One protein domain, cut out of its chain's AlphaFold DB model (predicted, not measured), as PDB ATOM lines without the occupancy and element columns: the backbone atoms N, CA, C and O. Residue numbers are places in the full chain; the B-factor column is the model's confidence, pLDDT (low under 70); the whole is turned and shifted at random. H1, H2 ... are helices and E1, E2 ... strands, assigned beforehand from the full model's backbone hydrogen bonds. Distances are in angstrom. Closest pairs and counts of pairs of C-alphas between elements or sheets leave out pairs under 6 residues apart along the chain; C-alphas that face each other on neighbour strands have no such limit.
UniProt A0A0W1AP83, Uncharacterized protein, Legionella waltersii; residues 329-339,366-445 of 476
ATOM      1  N   LYS A 329     -40.703  25.399  36.702       61.56
ATOM      2  CA  LYS A 329     -39.745  26.347  36.092       61.56
ATOM      3  C   LYS A 329     -38.910  25.686  34.991       61.56
ATOM      4  O   LYS A 329     -38.743  26.248  33.906       61.56
ATOM      5  N   PHE A 330     -38.462  24.452  35.227       58.28
ATOM      6  CA  PHE A 330     -37.755  23.642  34.228       58.28
ATOM      7  C   PHE A 330     -38.657  23.278  33.043       58.28
ATOM      8  O   PHE A 330     -38.226  23.366  31.891       58.28
ATOM      9  N   LYS A 331     -39.930  22.939  33.296       59.47
ATOM     10  CA  LYS A 331     -40.918  22.678  32.235       59.47
ATOM     11  C   LYS A 331     -41.146  23.909  31.354       59.47
ATOM     12  O   LYS A 331     -41.170  23.770  30.130       59.47
ATOM     13  N   LYS A 332     -41.238  25.110  31.940       60.78
ATOM     14  CA  LYS A 332     -41.341  26.378  31.193       60.78
ATOM     15  C   LYS A 332     -40.093  26.663  30.354       60.78
ATOM     16  O   LYS A 332     -40.226  26.976  29.171       60.78
ATOM     17  N   LEU A 333     -38.888  26.492  30.907       57.69
ATOM     18  CA  LEU A 333     -37.642  26.695  30.154       57.69
ATOM     19  C   LEU A 333     -37.509  25.703  28.985       57.69
ATOM     20  O   LEU A 333     -37.113  26.082  27.884       57.69
ATOM     21  N   HIS A 334     -37.883  24.440  29.195       59.44
ATOM     22  CA  HIS A 334     -37.863  23.425  28.144       59.44
ATOM     23  C   HIS A 334     -38.878  23.724  27.026       59.44
ATOM     24  O   HIS A 334     -38.588  23.481  25.850       59.44
ATOM     25  N   LEU A 335     -40.054  24.270  27.359       55.62
ATOM     26  CA  LEU A 335     -41.018  24.774  26.374       55.62
ATOM     27  C   LEU A 335     -40.406  25.931  25.558       55.62
ATOM     28  O   LEU A 335     -40.410  25.878  24.333       55.62
ATOM     29  N   LEU A 336     -39.776  26.911  26.213       56.91
ATOM     30  CA  LEU A 336     -39.093  28.048  25.567       56.91
ATOM     31  C   LEU A 336     -37.932  27.650  24.649       56.91
ATOM     32  O   LEU A 336     -37.838  28.134  23.521       56.91
ATOM     33  N   ASN A 337     -37.073  26.729  25.088       53.97
ATOM     34  CA  ASN A 337     -35.972  26.230  24.267       53.97
ATOM     35  C   ASN A 337     -36.476  25.502  23.009       53.97
ATOM     36  O   ASN A 337     -35.816  25.560  21.968       53.97
ATOM     37  N   ARG A 338     -37.659  24.872  23.062       53.69
ATOM     38  CA  ARG A 338     -38.298  24.255  21.891       53.69
ATOM     39  C   ARG A 338     -38.810  25.310  20.894       53.69
ATOM     40  O   ARG A 338     -38.587  25.119  19.706       53.69
ATOM     41  N   TYR A 339     -39.359  26.440  21.354       48.44
ATOM     42  CA  TYR A 339     -39.810  27.549  20.486       48.44
ATOM     43  C   TYR A 339     -38.683  28.295  19.764       48.44
ATOM     44  O   TYR A 339     -38.907  28.888  18.712       48.44
ATOM     45  N   PRO A 366     -47.349  29.870  30.252       48.31
ATOM     46  CA  PRO A 366     -46.105  29.508  29.576       48.31
ATOM     47  C   PRO A 366     -45.017  30.587  29.708       48.31
ATOM     48  O   PRO A 366     -43.894  30.377  29.251       48.31
ATOM     49  N   PHE A 367     -45.333  31.744  30.301       55.09
ATOM     50  CA  PHE A 367     -44.390  32.844  30.460       55.09
ATOM     51  C   PHE A 367     -43.461  32.585  31.648       55.09
ATOM     52  O   PHE A 367     -43.911  32.470  32.789       55.09
ATOM     53  N   ILE A 368     -42.160  32.503  31.364       63.75
ATOM     54  CA  ILE A 368     -41.113  32.546  32.384       63.75
ATOM     55  C   ILE A 368     -40.762  34.005  32.686       63.75
ATOM     56  O   ILE A 368     -40.582  34.813  31.771       63.75
ATOM     57  N   SER A 369     -40.700  34.352  33.964       71.44
ATOM     58  CA  SER A 369     -40.283  35.679  34.424       71.44
ATOM     59  C   SER A 369     -38.757  35.842  34.407       71.44
ATOM     60  O   SER A 369     -38.010  34.861  34.409       71.44
ATOM     61  N   ASP A 370     -38.279  37.090  34.417       74.25
ATOM     62  CA  ASP A 370     -36.842  37.391  34.515       74.25
ATOM     63  C   ASP A 370     -36.244  36.883  35.838       74.25
ATOM     64  O   ASP A 370     -35.110  36.409  35.849       74.25
ATOM     65  N   ASP A 371     -37.009  36.920  36.933       75.12
ATOM     66  CA  ASP A 371     -36.574  36.400  38.234       75.12
ATOM     67  C   ASP A 371     -36.413  34.870  38.208       75.12
ATOM     68  O   ASP A 371     -35.406  34.350  38.690       75.12
ATOM     69  N   GLU A 372     -37.342  34.147  37.567       69.00
ATOM     70  CA  GLU A 372     -37.220  32.697  37.348       69.00
ATOM     71  C   GLU A 372     -36.018  32.359  36.450       69.00
ATOM     72  O   GLU A 372     -35.300  31.396  36.711       69.00
ATOM     73  N   LEU A 373     -35.753  33.158  35.410       71.88
ATOM     74  CA  LEU A 373     -34.579  32.976  34.550       71.88
ATOM     75  C   LEU A 373     -33.270  33.259  35.279       71.88
ATOM     76  O   LEU A 373     -32.289  32.545  35.076       71.88
ATOM     77  N   LYS A 374     -33.248  34.274  36.140       79.12
ATOM     78  CA  LYS A 374     -32.090  34.597  36.968       79.12
ATOM     79  C   LYS A 374     -31.780  33.473  37.953       79.12
ATOM     80  O   LYS A 374     -30.620  33.114  38.123       79.12
ATOM     81  N   GLU A 375     -32.803  32.877  38.555       72.56
ATOM     82  CA  GLU A 375     -32.655  31.712  39.431       72.56
ATOM     83  C   GLU A 375     -32.112  30.490  38.675       72.56
ATOM     84  O   GLU A 375     -31.191  29.829  39.152       72.56
ATOM     85  N   LEU A 376     -32.611  30.222  37.464       65.38
ATOM     86  CA  LEU A 376     -32.099  29.146  36.607       65.38
ATOM     87  C   LEU A 376     -30.642  29.392  36.185       65.38
ATOM     88  O   LEU A 376     -29.815  28.486  36.272       65.38
ATOM     89  N   ALA A 377     -30.303  30.625  35.800       73.75
ATOM     90  CA  ALA A 377     -28.937  31.013  35.460       73.75
ATOM     91  C   ALA A 377     -27.973  30.807  36.636       73.75
ATOM     92  O   ALA A 377     -26.911  30.216  36.451       73.75
ATOM     93  N   ASN A 378     -28.368  31.219  37.848       71.94
ATOM     94  CA  ASN A 378     -27.588  31.022  39.075       71.94
ATOM     95  C   ASN A 378     -27.337  29.535  39.378       71.94
ATOM     96  O   ASN A 378     -26.296  29.189  39.934       71.94
ATOM     97  N   ASN A 379     -28.260  28.656  38.978       69.38
ATOM     98  CA  ASN A 379     -28.124  27.202  39.100       69.38
ATOM     99  C   ASN A 379     -27.281  26.566  37.977       69.38
ATOM    100  O   ASN A 379     -27.078  25.353  37.973       69.38
ATOM    101  N   GLY A 380     -26.749  27.369  37.051       65.50
ATOM    102  CA  GLY A 380     -25.868  26.919  35.974       65.50
ATOM    103  C   GLY A 380     -26.589  26.495  34.695       65.50
ATOM    104  O   GLY A 380     -25.946  25.924  33.809       65.50
ATOM    105  N   GLU A 381     -27.886  26.787  34.571       73.69
ATOM    106  CA  GLU A 381     -28.661  26.459  33.376       73.69
ATOM    107  C   GLU A 381     -28.296  27.347  32.187       73.69
ATOM    108  O   GLU A 381     -28.099  28.553  32.316       73.69
ATOM    109  N   LYS A 382     -28.241  26.741  30.997       78.00
ATOM    110  CA  LYS A 382     -27.934  27.443  29.745       78.00
ATOM    111  C   LYS A 382     -29.208  27.804  28.999       78.00
ATOM    112  O   LYS A 382     -30.029  26.937  28.703       78.00
ATOM    113  N   PHE A 383     -29.332  29.058  28.583       77.38
ATOM    114  CA  PHE A 383     -30.433  29.487  27.724       77.38
ATOM    115  C   PHE A 383     -30.087  30.746  26.946       77.38
ATOM    116  O   PHE A 383     -29.241  31.534  27.349       77.38
ATOM    117  N   PHE A 384     -30.768  30.942  25.824       80.38
ATOM    118  CA  PHE A 384     -30.642  32.141  25.009       80.38
ATOM    119  C   PHE A 384     -32.007  32.453  24.409       80.38
ATOM    120  O   PHE A 384     -32.478  31.738  23.523       80.38
ATOM    121  N   ILE A 385     -32.665  33.467  24.961       73.25
ATOM    122  CA  ILE A 385     -34.073  33.755  24.715       73.25
ATOM    123  C   ILE A 385     -34.163  35.067  23.930       73.25
ATOM    124  O   ILE A 385     -33.684  36.101  24.414       73.25
ATOM    125  N   PRO A 386     -34.756  35.035  22.723       67.25
ATOM    126  CA  PRO A 386     -34.951  36.231  21.928       67.25
ATOM    127  C   PRO A 386     -36.011  37.151  22.553       67.25
ATOM    128  O   PRO A 386     -36.862  36.701  23.327       67.25
ATOM    129  N   PRO A 387     -35.987  38.441  22.201       67.75
ATOM    130  CA  PRO A 387     -36.996  39.393  22.627       67.75
ATOM    131  C   PRO A 387     -38.403  39.017  22.150       67.75
ATOM    132  O   PRO A 387     -38.599  38.652  20.992       67.75
ATOM    133  N   THR A 388     -39.398  39.159  23.029       54.06
ATOM    134  CA  THR A 388     -40.819  38.942  22.701       54.06
ATOM    135  C   THR A 388     -41.558  40.225  22.313       54.06
ATOM    136  O   THR A 388     -42.597  40.144  21.666       54.06
ATOM    137  N   SER A 389     -41.060  41.407  22.705       53.50
ATOM    138  CA  SER A 389     -41.683  42.710  22.387       53.50
ATOM    139  C   SER A 389     -40.780  43.939  22.617       53.50
ATOM    140  O   SER A 389     -40.973  44.948  21.946       53.50
ATOM    141  N   SER A 390     -39.797  43.868  23.524       58.97
ATOM    142  CA  SER A 390     -38.716  44.861  23.713       58.97
ATOM    143  C   SER A 390     -37.438  44.413  22.998       58.97
ATOM    144  O   SER A 390     -37.297  43.224  22.802       58.97
ATOM    145  N   ASP A 391     -36.461  45.272  22.680       65.50
ATOM    146  CA  ASP A 391     -35.157  44.852  22.101       65.50
ATOM    147  C   ASP A 391     -34.231  44.107  23.102       65.50
ATOM    148  O   ASP A 391     -33.013  44.028  22.920       65.50
ATOM    149  N   GLU A 392     -34.792  43.559  24.183       75.44
ATOM    150  CA  GLU A 392     -34.052  42.928  25.272       75.44
ATOM    151  C   GLU A 392     -33.985  41.409  25.119       75.44
ATOM    152  O   GLU A 392     -34.962  40.669  25.284       75.44
ATOM    153  N   TRP A 393     -32.774  40.950  24.858       81.75
ATOM    154  CA  TRP A 393     -32.365  39.562  24.855       81.75
ATOM    155  C   TRP A 393     -32.062  39.101  26.279       81.75
ATOM    156  O   TRP A 393     -31.809  39.907  27.180       81.75
ATOM    157  N   ARG A 394     -32.092  37.784  26.479       83.12
ATOM    158  CA  ARG A 394     -31.740  37.143  27.749       83.12
ATOM    159  C   ARG A 394     -30.822  35.966  27.479       83.12
ATOM    160  O   ARG A 394     -31.125  35.132  26.627       83.12
ATOM    161  N   LEU A 395     -29.722  35.881  28.206       86.19
ATOM    162  CA  LEU A 395     -28.726  34.832  28.040       86.19
ATOM    163  C   LEU A 395     -28.276  34.327  29.406       86.19
ATOM    164  O   LEU A 395     -28.033  35.110  30.318       86.19
ATOM    165  N   SER A 396     -28.090  33.019  29.505       86.19
ATOM    166  CA  SER A 396     -27.145  32.440  30.444       86.19
ATOM    167  C   SER A 396     -26.233  31.480  29.702       86.19
ATOM    168  O   SER A 396     -26.685  30.602  28.959       86.19
ATOM    169  N   CYS A 397     -24.933  31.644  29.920       83.31
ATOM    170  CA  CYS A 397     -23.914  30.761  29.377       83.31
ATOM    171  C   CYS A 397     -23.812  29.461  30.197       83.31
ATOM    172  O   CYS A 397     -23.066  28.557  29.824       83.31
ATOM    173  N   GLY A 398     -24.568  29.335  31.298       71.88
ATOM    174  CA  GLY A 398     -24.427  28.276  32.304       71.88
ATOM    175  C   GLY A 398     -23.239  28.510  33.238       71.88
ATOM    176  O   GLY A 398     -22.724  27.576  33.858       71.88
ATOM    177  N   ASP A 399     -22.754  29.748  33.272       73.25
ATOM    178  CA  ASP A 399     -21.648  30.244  34.084       73.25
ATOM    179  C   ASP A 399     -22.115  30.812  35.437       73.25
ATOM    180  O   ASP A 399     -21.286  31.255  36.227       73.25
ATOM    181  N   GLY A 400     -23.421  30.771  35.715       73.56
ATOM    182  CA  GLY A 400     -24.004  31.362  36.918       73.56
ATOM    183  C   GLY A 400     -24.558  32.772  36.708       73.56
ATOM    184  O   GLY A 400     -25.167  33.300  37.633       73.56
ATOM    185  N   HIS A 401     -24.368  33.389  35.533       79.06
ATOM    186  CA  HIS A 401     -24.857  34.739  35.252       79.06
ATOM    187  C   HIS A 401     -26.083  34.770  34.351       79.06
ATOM    188  O   HIS A 401     -26.252  33.977  33.418       79.06
ATOM    189  N   PHE A 402     -26.928  35.756  34.646       86.44
ATOM    190  CA  PHE A 402     -28.061  36.159  33.833       86.44
ATOM    191  C   PHE A 402     -27.743  37.489  33.156       86.44
ATOM    192  O   PHE A 402     -27.729  38.537  33.804       86.44
ATOM    193  N   TYR A 403     -27.511  37.434  31.850       87.69
ATOM    194  CA  TYR A 403     -27.290  38.604  31.017       87.69
ATOM    195  C   TYR A 403     -28.613  39.059  30.411       87.69
ATOM    196  O   TYR A 403     -29.356  38.255  29.838       87.69
ATOM    197  N   LYS A 404     -28.885  40.359  30.502       89.00
ATOM    198  CA  LYS A 404     -30.084  40.988  29.944       89.00
ATOM    199  C   LYS A 404     -29.718  42.302  29.261       89.00
ATOM    200  O   LYS A 404     -28.898  43.063  29.771       89.00
ATOM    201  N   GLY A 405     -30.343  42.572  28.120       84.25
ATOM    202  CA  GLY A 405     -30.187  43.827  27.386       84.25
ATOM    203  C   GLY A 405     -30.206  43.619  25.878       84.25
ATOM    204  O   GLY A 405     -30.596  42.560  25.393       84.25
ATOM    205  N   THR A 406     -29.777  44.621  25.113       83.50
ATOM    206  CA  THR A 406     -29.582  44.459  23.664       83.50
ATOM    207  C   THR A 406     -28.494  43.417  23.381       83.50
ATOM    208  O   THR A 406     -27.644  43.158  24.232       83.50
ATOM    209  N   LEU A 407     -28.470  42.830  22.177       78.94
ATOM    210  CA  LEU A 407     -27.406  41.883  21.795       78.94
ATOM    211  C   LEU A 407     -26.001  42.470  21.981       78.94
ATOM    212  O   LEU A 407     -25.110  41.756  22.424       78.94
ATOM    213  N   VAL A 408     -25.825  43.760  21.681       79.44
ATOM    214  CA  VAL A 408     -24.558  44.478  21.883       79.44
ATOM    215  C   VAL A 408     -24.248  44.636  23.372       79.44
ATOM    216  O   VAL A 408     -23.145  44.327  23.803       79.44
ATOM    217  N   ALA A 409     -25.228  45.020  24.195       83.38
ATOM    218  CA  ALA A 409     -25.015  45.135  25.636       83.38
ATOM    219  C   ALA A 409     -24.675  43.782  26.281       83.38
ATOM    220  O   ALA A 409     -23.856  43.727  27.195       83.38
ATOM    221  N   ILE A 410     -25.293  42.692  25.822       84.94
ATOM    222  CA  ILE A 410     -24.969  41.338  26.282       84.94
ATOM    223  C   ILE A 410     -23.593  40.908  25.765       84.94
ATOM    224  O   ILE A 410     -22.839  40.309  26.520       84.94
ATOM    225  N   HIS A 411     -23.240  41.234  24.519       86.38
ATOM    226  CA  HIS A 411     -21.899  41.006  23.980       86.38
ATOM    227  C   HIS A 411     -20.830  41.662  24.859       86.38
ATOM    228  O   HIS A 411     -19.883  40.992  25.258       86.38
ATOM    229  N   ASP A 412     -21.011  42.933  25.216       80.38
ATOM    230  CA  ASP A 412     -20.045  43.679  26.022       80.38
ATOM    231  C   ASP A 412     -19.968  43.155  27.461       80.38
ATOM    232  O   ASP A 412     -18.874  43.043  28.012       80.38
ATOM    233  N   GLN A 413     -21.102  42.761  28.053       86.56
ATOM    234  CA  GLN A 413     -21.135  42.115  29.371       86.56
ATOM    235  C   GLN A 413     -20.421  40.756  29.360       86.56
ATOM    236  O   GLN A 413     -19.591  40.490  30.223       86.56
ATOM    237  N   VAL A 414     -20.688  39.906  28.362       81.12
ATOM    238  CA  VAL A 414     -20.016  38.605  28.235       81.12
ATOM    239  C   VAL A 414     -18.536  38.787  27.904       81.12
ATOM    240  O   VAL A 414     -17.723  38.022  28.403       81.12
ATOM    241  N   GLN A 415     -18.154  39.800  27.120       79.25
ATOM    242  CA  GLN A 415     -16.752  40.134  26.860       79.25
ATOM    243  C   GLN A 415     -16.047  40.631  28.125       79.25
ATOM    244  O   GLN A 415     -14.895  40.271  28.340       79.25
ATOM    245  N   ALA A 416     -16.705  41.445  28.954       75.56
ATOM    246  CA  ALA A 416     -16.162  41.886  30.235       75.56
ATOM    247  C   ALA A 416     -15.937  40.689  31.169       75.56
ATOM    248  O   ALA A 416     -14.824  40.495  31.656       75.56
ATOM    249  N   ASP A 417     -16.932  39.814  31.304       71.56
ATOM    250  CA  ASP A 417     -16.818  38.593  32.103       71.56
ATOM    251  C   ASP A 417     -15.785  37.616  31.527       71.56
ATOM    252  O   ASP A 417     -15.079  36.937  32.270       71.56
ATOM    253  N   LEU A 418     -15.658  37.554  30.200       68.81
ATOM    254  CA  LEU A 418     -14.622  36.781  29.527       68.81
ATOM    255  C   LEU A 418     -13.247  37.422  29.723       68.81
ATOM    256  O   LEU A 418     -12.275  36.699  29.830       68.81
ATOM    257  N   ASN A 419     -13.120  38.744  29.832       66.75
ATOM    258  CA  ASN A 419     -11.846  39.388  30.163       66.75
ATOM    259  C   ASN A 419     -11.418  39.085  31.610       66.75
ATOM    260  O   ASN A 419     -10.222  38.982  31.884       66.75
ATOM    261  N   GLU A 420     -12.378  38.900  32.517       65.31
ATOM    262  CA  GLU A 420     -12.137  38.484  33.905       65.31
ATOM    263  C   GLU A 420     -11.887  36.969  34.048       65.31
ATOM    264  O   GLU A 420     -11.171  36.535  34.954       65.31
ATOM    265  N   ASP A 421     -12.450  36.158  33.150       57.72
ATOM    266  CA  ASP A 421     -12.384  34.694  33.155       57.72
ATOM    267  C   ASP A 421     -12.171  34.152  31.732       57.72
ATOM    268  O   ASP A 421     -13.000  33.443  31.154       57.72
ATOM    269  N   THR A 422     -11.019  34.509  31.158       57.66
ATOM    270  CA  THR A 422     -10.676  34.274  29.739       57.66
ATOM    271  C   THR A 422     -10.629  32.803  29.336       57.66
ATOM    272  O   THR A 422     -10.495  32.509  28.150       57.66
ATOM    273  N   GLU A 423     -10.688  31.860  30.280       53.09
ATOM    274  CA  GLU A 423     -10.671  30.405  30.035       53.09
ATOM    275  C   GLU A 423     -12.031  29.735  30.226       53.09
ATOM    276  O   GLU A 423     -12.161  28.514  30.105       53.09
ATOM    277  N   ASN A 424     -13.073  30.514  30.489       66.56
ATOM    278  CA  ASN A 424     -14.396  29.975  30.703       66.56
ATOM    279  C   ASN A 424     -15.008  29.497  29.380       66.56
ATOM    280  O   ASN A 424     -15.585  30.270  28.619       66.56
ATOM    281  N   ALA A 425     -14.907  28.190  29.120       67.94
ATOM    282  CA  ALA A 425     -15.459  27.553  27.923       67.94
ATOM    283  C   ALA A 425     -16.960  27.826  27.739       67.94
ATOM    284  O   ALA A 425     -17.440  27.912  26.612       67.94
ATOM    285  N   LYS A 426     -17.699  28.013  28.840       77.44
ATOM    286  CA  LYS A 426     -19.116  28.371  28.799       77.44
ATOM    287  C   LYS A 426     -19.315  29.811  28.314       77.44
ATOM    288  O   LYS A 426     -20.149  30.027  27.440       77.44
ATOM    289  N   LEU A 427     -18.525  30.765  28.817       77.94
ATOM    290  CA  LEU A 427     -18.530  32.148  28.324       77.94
ATOM    291  C   LEU A 427     -18.046  32.239  26.878       77.94
ATOM    292  O   LEU A 427     -18.660  32.954  26.104       77.94
ATOM    293  N   MET A 428     -17.017  31.484  26.480       73.12
ATOM    294  CA  MET A 428     -16.549  31.449  25.088       73.12
ATOM    295  C   MET A 428     -17.621  30.914  24.129       73.12
ATOM    296  O   MET A 428     -17.832  31.491  23.065       73.12
ATOM    297  N   ASP A 429     -18.331  29.846  24.506       78.19
ATOM    298  CA  ASP A 429     -19.456  29.304  23.731       78.19
ATOM    299  C   ASP A 429     -20.620  30.309  23.644       78.19
ATOM    300  O   ASP A 429     -21.145  30.580  22.559       78.19
ATOM    301  N   GLY A 430     -20.969  30.945  24.767       76.50
ATOM    302  CA  GLY A 430     -21.957  32.023  24.809       76.50
ATOM    303  C   GLY A 430     -21.562  33.227  23.952       76.50
ATOM    304  O   GLY A 430     -22.369  33.721  23.165       76.50
ATOM    305  N   PHE A 431     -20.300  33.640  24.018       80.88
ATOM    306  CA  PHE A 431     -19.730  34.734  23.240       80.88
ATOM    307  C   PHE A 431     -19.737  34.427  21.737       80.88
ATOM    308  O   PHE A 431     -20.214  35.225  20.930       80.88
ATOM    309  N   ALA A 432     -19.317  33.220  21.344       77.19
ATOM    310  CA  ALA A 432     -19.399  32.745  19.965       77.19
ATOM    311  C   ALA A 432     -20.852  32.663  19.462       77.19
ATOM    312  O   ALA A 432     -21.126  32.891  18.280       77.19
ATOM    313  N   ARG A 433     -21.807  32.342  20.341       78.38
ATOM    314  CA  ARG A 433     -23.238  32.343  20.019       78.38
ATOM    315  C   ARG A 433     -23.774  33.757  19.783       78.38
ATOM    316  O   ARG A 433     -24.456  33.956  18.782       78.38
ATOM    317  N   ILE A 434     -23.425  34.730  20.626       80.31
ATOM    318  CA  ILE A 434     -23.810  36.139  20.428       80.31
ATOM    319  C   ILE A 434     -23.200  36.689  19.133       80.31
ATOM    320  O   ILE A 434     -23.908  37.307  18.342       80.31
ATOM    321  N   ASN A 435     -21.924  36.397  18.861       74.00
ATOM    322  CA  ASN A 435     -21.254  36.826  17.631       74.00
ATOM    323  C   ASN A 435     -21.933  36.281  16.374       74.00
ATOM    324  O   ASN A 435     -22.135  37.019  15.413       74.00
ATOM    325  N   ARG A 436     -22.354  35.010  16.382       77.06
ATOM    326  CA  ARG A 436     -23.133  34.438  15.273       77.06
ATOM    327  C   ARG A 436     -24.462  35.163  15.059       77.06
ATOM    328  O   ARG A 436     -24.836  35.389  13.913       77.06
ATOM    329  N   GLU A 437     -25.154  35.552  16.126       75.94
ATOM    330  CA  GLU A 437     -26.420  36.289  16.020       75.94
ATOM    331  C   GLU A 437     -26.230  37.734  15.551       75.94
ATOM    332  O   GLU A 437     -26.995  38.196  14.706       75.94
ATOM    333  N   LEU A 438     -25.191  38.430  16.023       72.75
ATOM    334  CA  LEU A 438     -24.828  39.767  15.542       72.75
ATOM    335  C   LEU A 438     -24.449  39.751  14.053       72.75
ATOM    336  O   LEU A 438     -24.870  40.630  13.303       72.75
ATOM    337  N   LEU A 439     -23.721  38.721  13.604       70.25
ATOM    338  CA  LEU A 439     -23.384  38.516  12.189       70.25
ATOM    339  C   LEU A 439     -24.615  38.180  11.337       70.25
ATOM    340  O   LEU A 439     -24.726  38.651  10.207       70.25
ATOM    341  N   ALA A 440     -25.545  37.381  11.864       69.50
ATOM    342  CA  ALA A 440     -26.779  37.021  11.168       69.50
ATOM    343  C   ALA A 440     -27.797  38.175  11.113       69.50
ATOM    344  O   ALA A 440     -28.652  38.197  10.225       69.50
ATOM    345  N   LYS A 441     -27.728  39.125  12.055       68.75
ATOM    346  CA  LYS A 441     -28.652  40.262  12.188       68.75
ATOM    347  C   LYS A 441     -27.880  41.576  12.386       68.75
ATOM    348  O   LYS A 441     -27.965  42.190  13.452       68.75
ATOM    349  N   PRO A 442     -27.155  42.057  11.360       58.94
ATOM    350  CA  PRO A 442     -26.301  43.246  11.469       58.94
ATOM    351  C   PRO A 442     -27.081  44.534  11.782       58.94
ATOM    352  O   PRO A 442     -26.541  45.474  12.357       58.94
ATOM    353  N   ASN A 443     -28.383  44.569  11.488       59.72
ATOM    354  CA  ASN A 443     -29.301  45.643  11.876       59.72
ATOM    355  C   ASN A 443     -29.556  45.743  13.394       59.72
ATOM    356  O   ASN A 443     -30.164  46.719  13.824       59.72
ATOM    357  N   LEU A 444     -29.130  44.752  14.184       57.16
ATOM    358  CA  LEU A 444     -29.164  44.770  15.651       57.16
ATOM    359  C   LEU A 444     -27.828  45.223  16.269       57.16
ATOM    360  O   LEU A 444     -27.777  45.477  17.469       57.16
ATOM    361  N   ALA A 445     -26.763  45.340  15.465       49.75
ATOM    362  CA  ALA A 445     -25.444  45.810  15.893       49.75
ATOM    363  C   ALA A 445     -25.306  47.346  15.855       49.75
ATOM    364  O   ALA A 445     -24.404  47.905  16.475       49.75
TER     365      ALA A 445
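AT A GLANCE: This is residues 329 to 339 and 366 to 445 of the 476 residues of an uncharacterized protein of Legionella waltersii (UniProt A0A0W1AP83). A small, three-stranded antiparallel sheet stands in the middle of three layers, with the helical hairpin H3 and H4 covering one face and H1 and H2 on the other, H1 by the edge strand E1. The 91 printed residues run H1, H2, E1, E2, E3, H3, H4, mostly helix; the strands form a meander, each the antiparallel neighbour of the one before, in the order E1, E2, E3. The whole is compact, with a radius of gyration of the C-alphas of 12.6 A, and spans 33 by 30 by 19 A.

IN THESE COORDINATES: Find E2 at residues 393 to 397, 13.0 A long, from C-alpha 393 at (-32.365, 39.562, 24.855). E1 is residues 382 to 385 and E3 403 to 405. H3 takes residues 407 to 420, 19.8 A; H4, residues 425 to 440, runs 22.3 A to C-alpha 440 at (-26.779, 37.021, 11.168). H2 is residues 370 to 378, 12.1 A, and H1, residues 329 to 339, 15.7 A, begins at (-39.745, 26.347, 36.092).

HOW THE PARTS SIT: Look at hairpin E1 and E2 for N 385 and O 394, 2.8 A apart, within hydrogen-bond range; in hairpin E2 and E3, N 393 and O 405 are 2.8 A apart. H3 and H4 touch, closest at C-alphas 418 and 427, 6.2 A, at a shallow tilt of 27 degrees, opposite ways. H2 is over E2 on the opposite face, at a height over the sheet of 9.2 A; its closest C-alpha pair with E2 is 377 and 396, 5.5 A. H1 is on the sheet, its C-alpha 337 being 7.3 A from 383 of E1. H1 and H2 are close but not clearly touching. In H1, H2, H3 and H4 every O i to N i+4 pair is within hydrogen-bond range.

THE WHOLE: The farthest C-alphas, Pro 366 and Thr 422, are 35.7 A apart. Residues 340 to 365 are cut out, leaving 11.2 A between C-alphas 339 and 366; of the links printed whole, none is long. Mean pLDDT of the printed part is 70.9, with 38 residues under 70, among them 329 to 339.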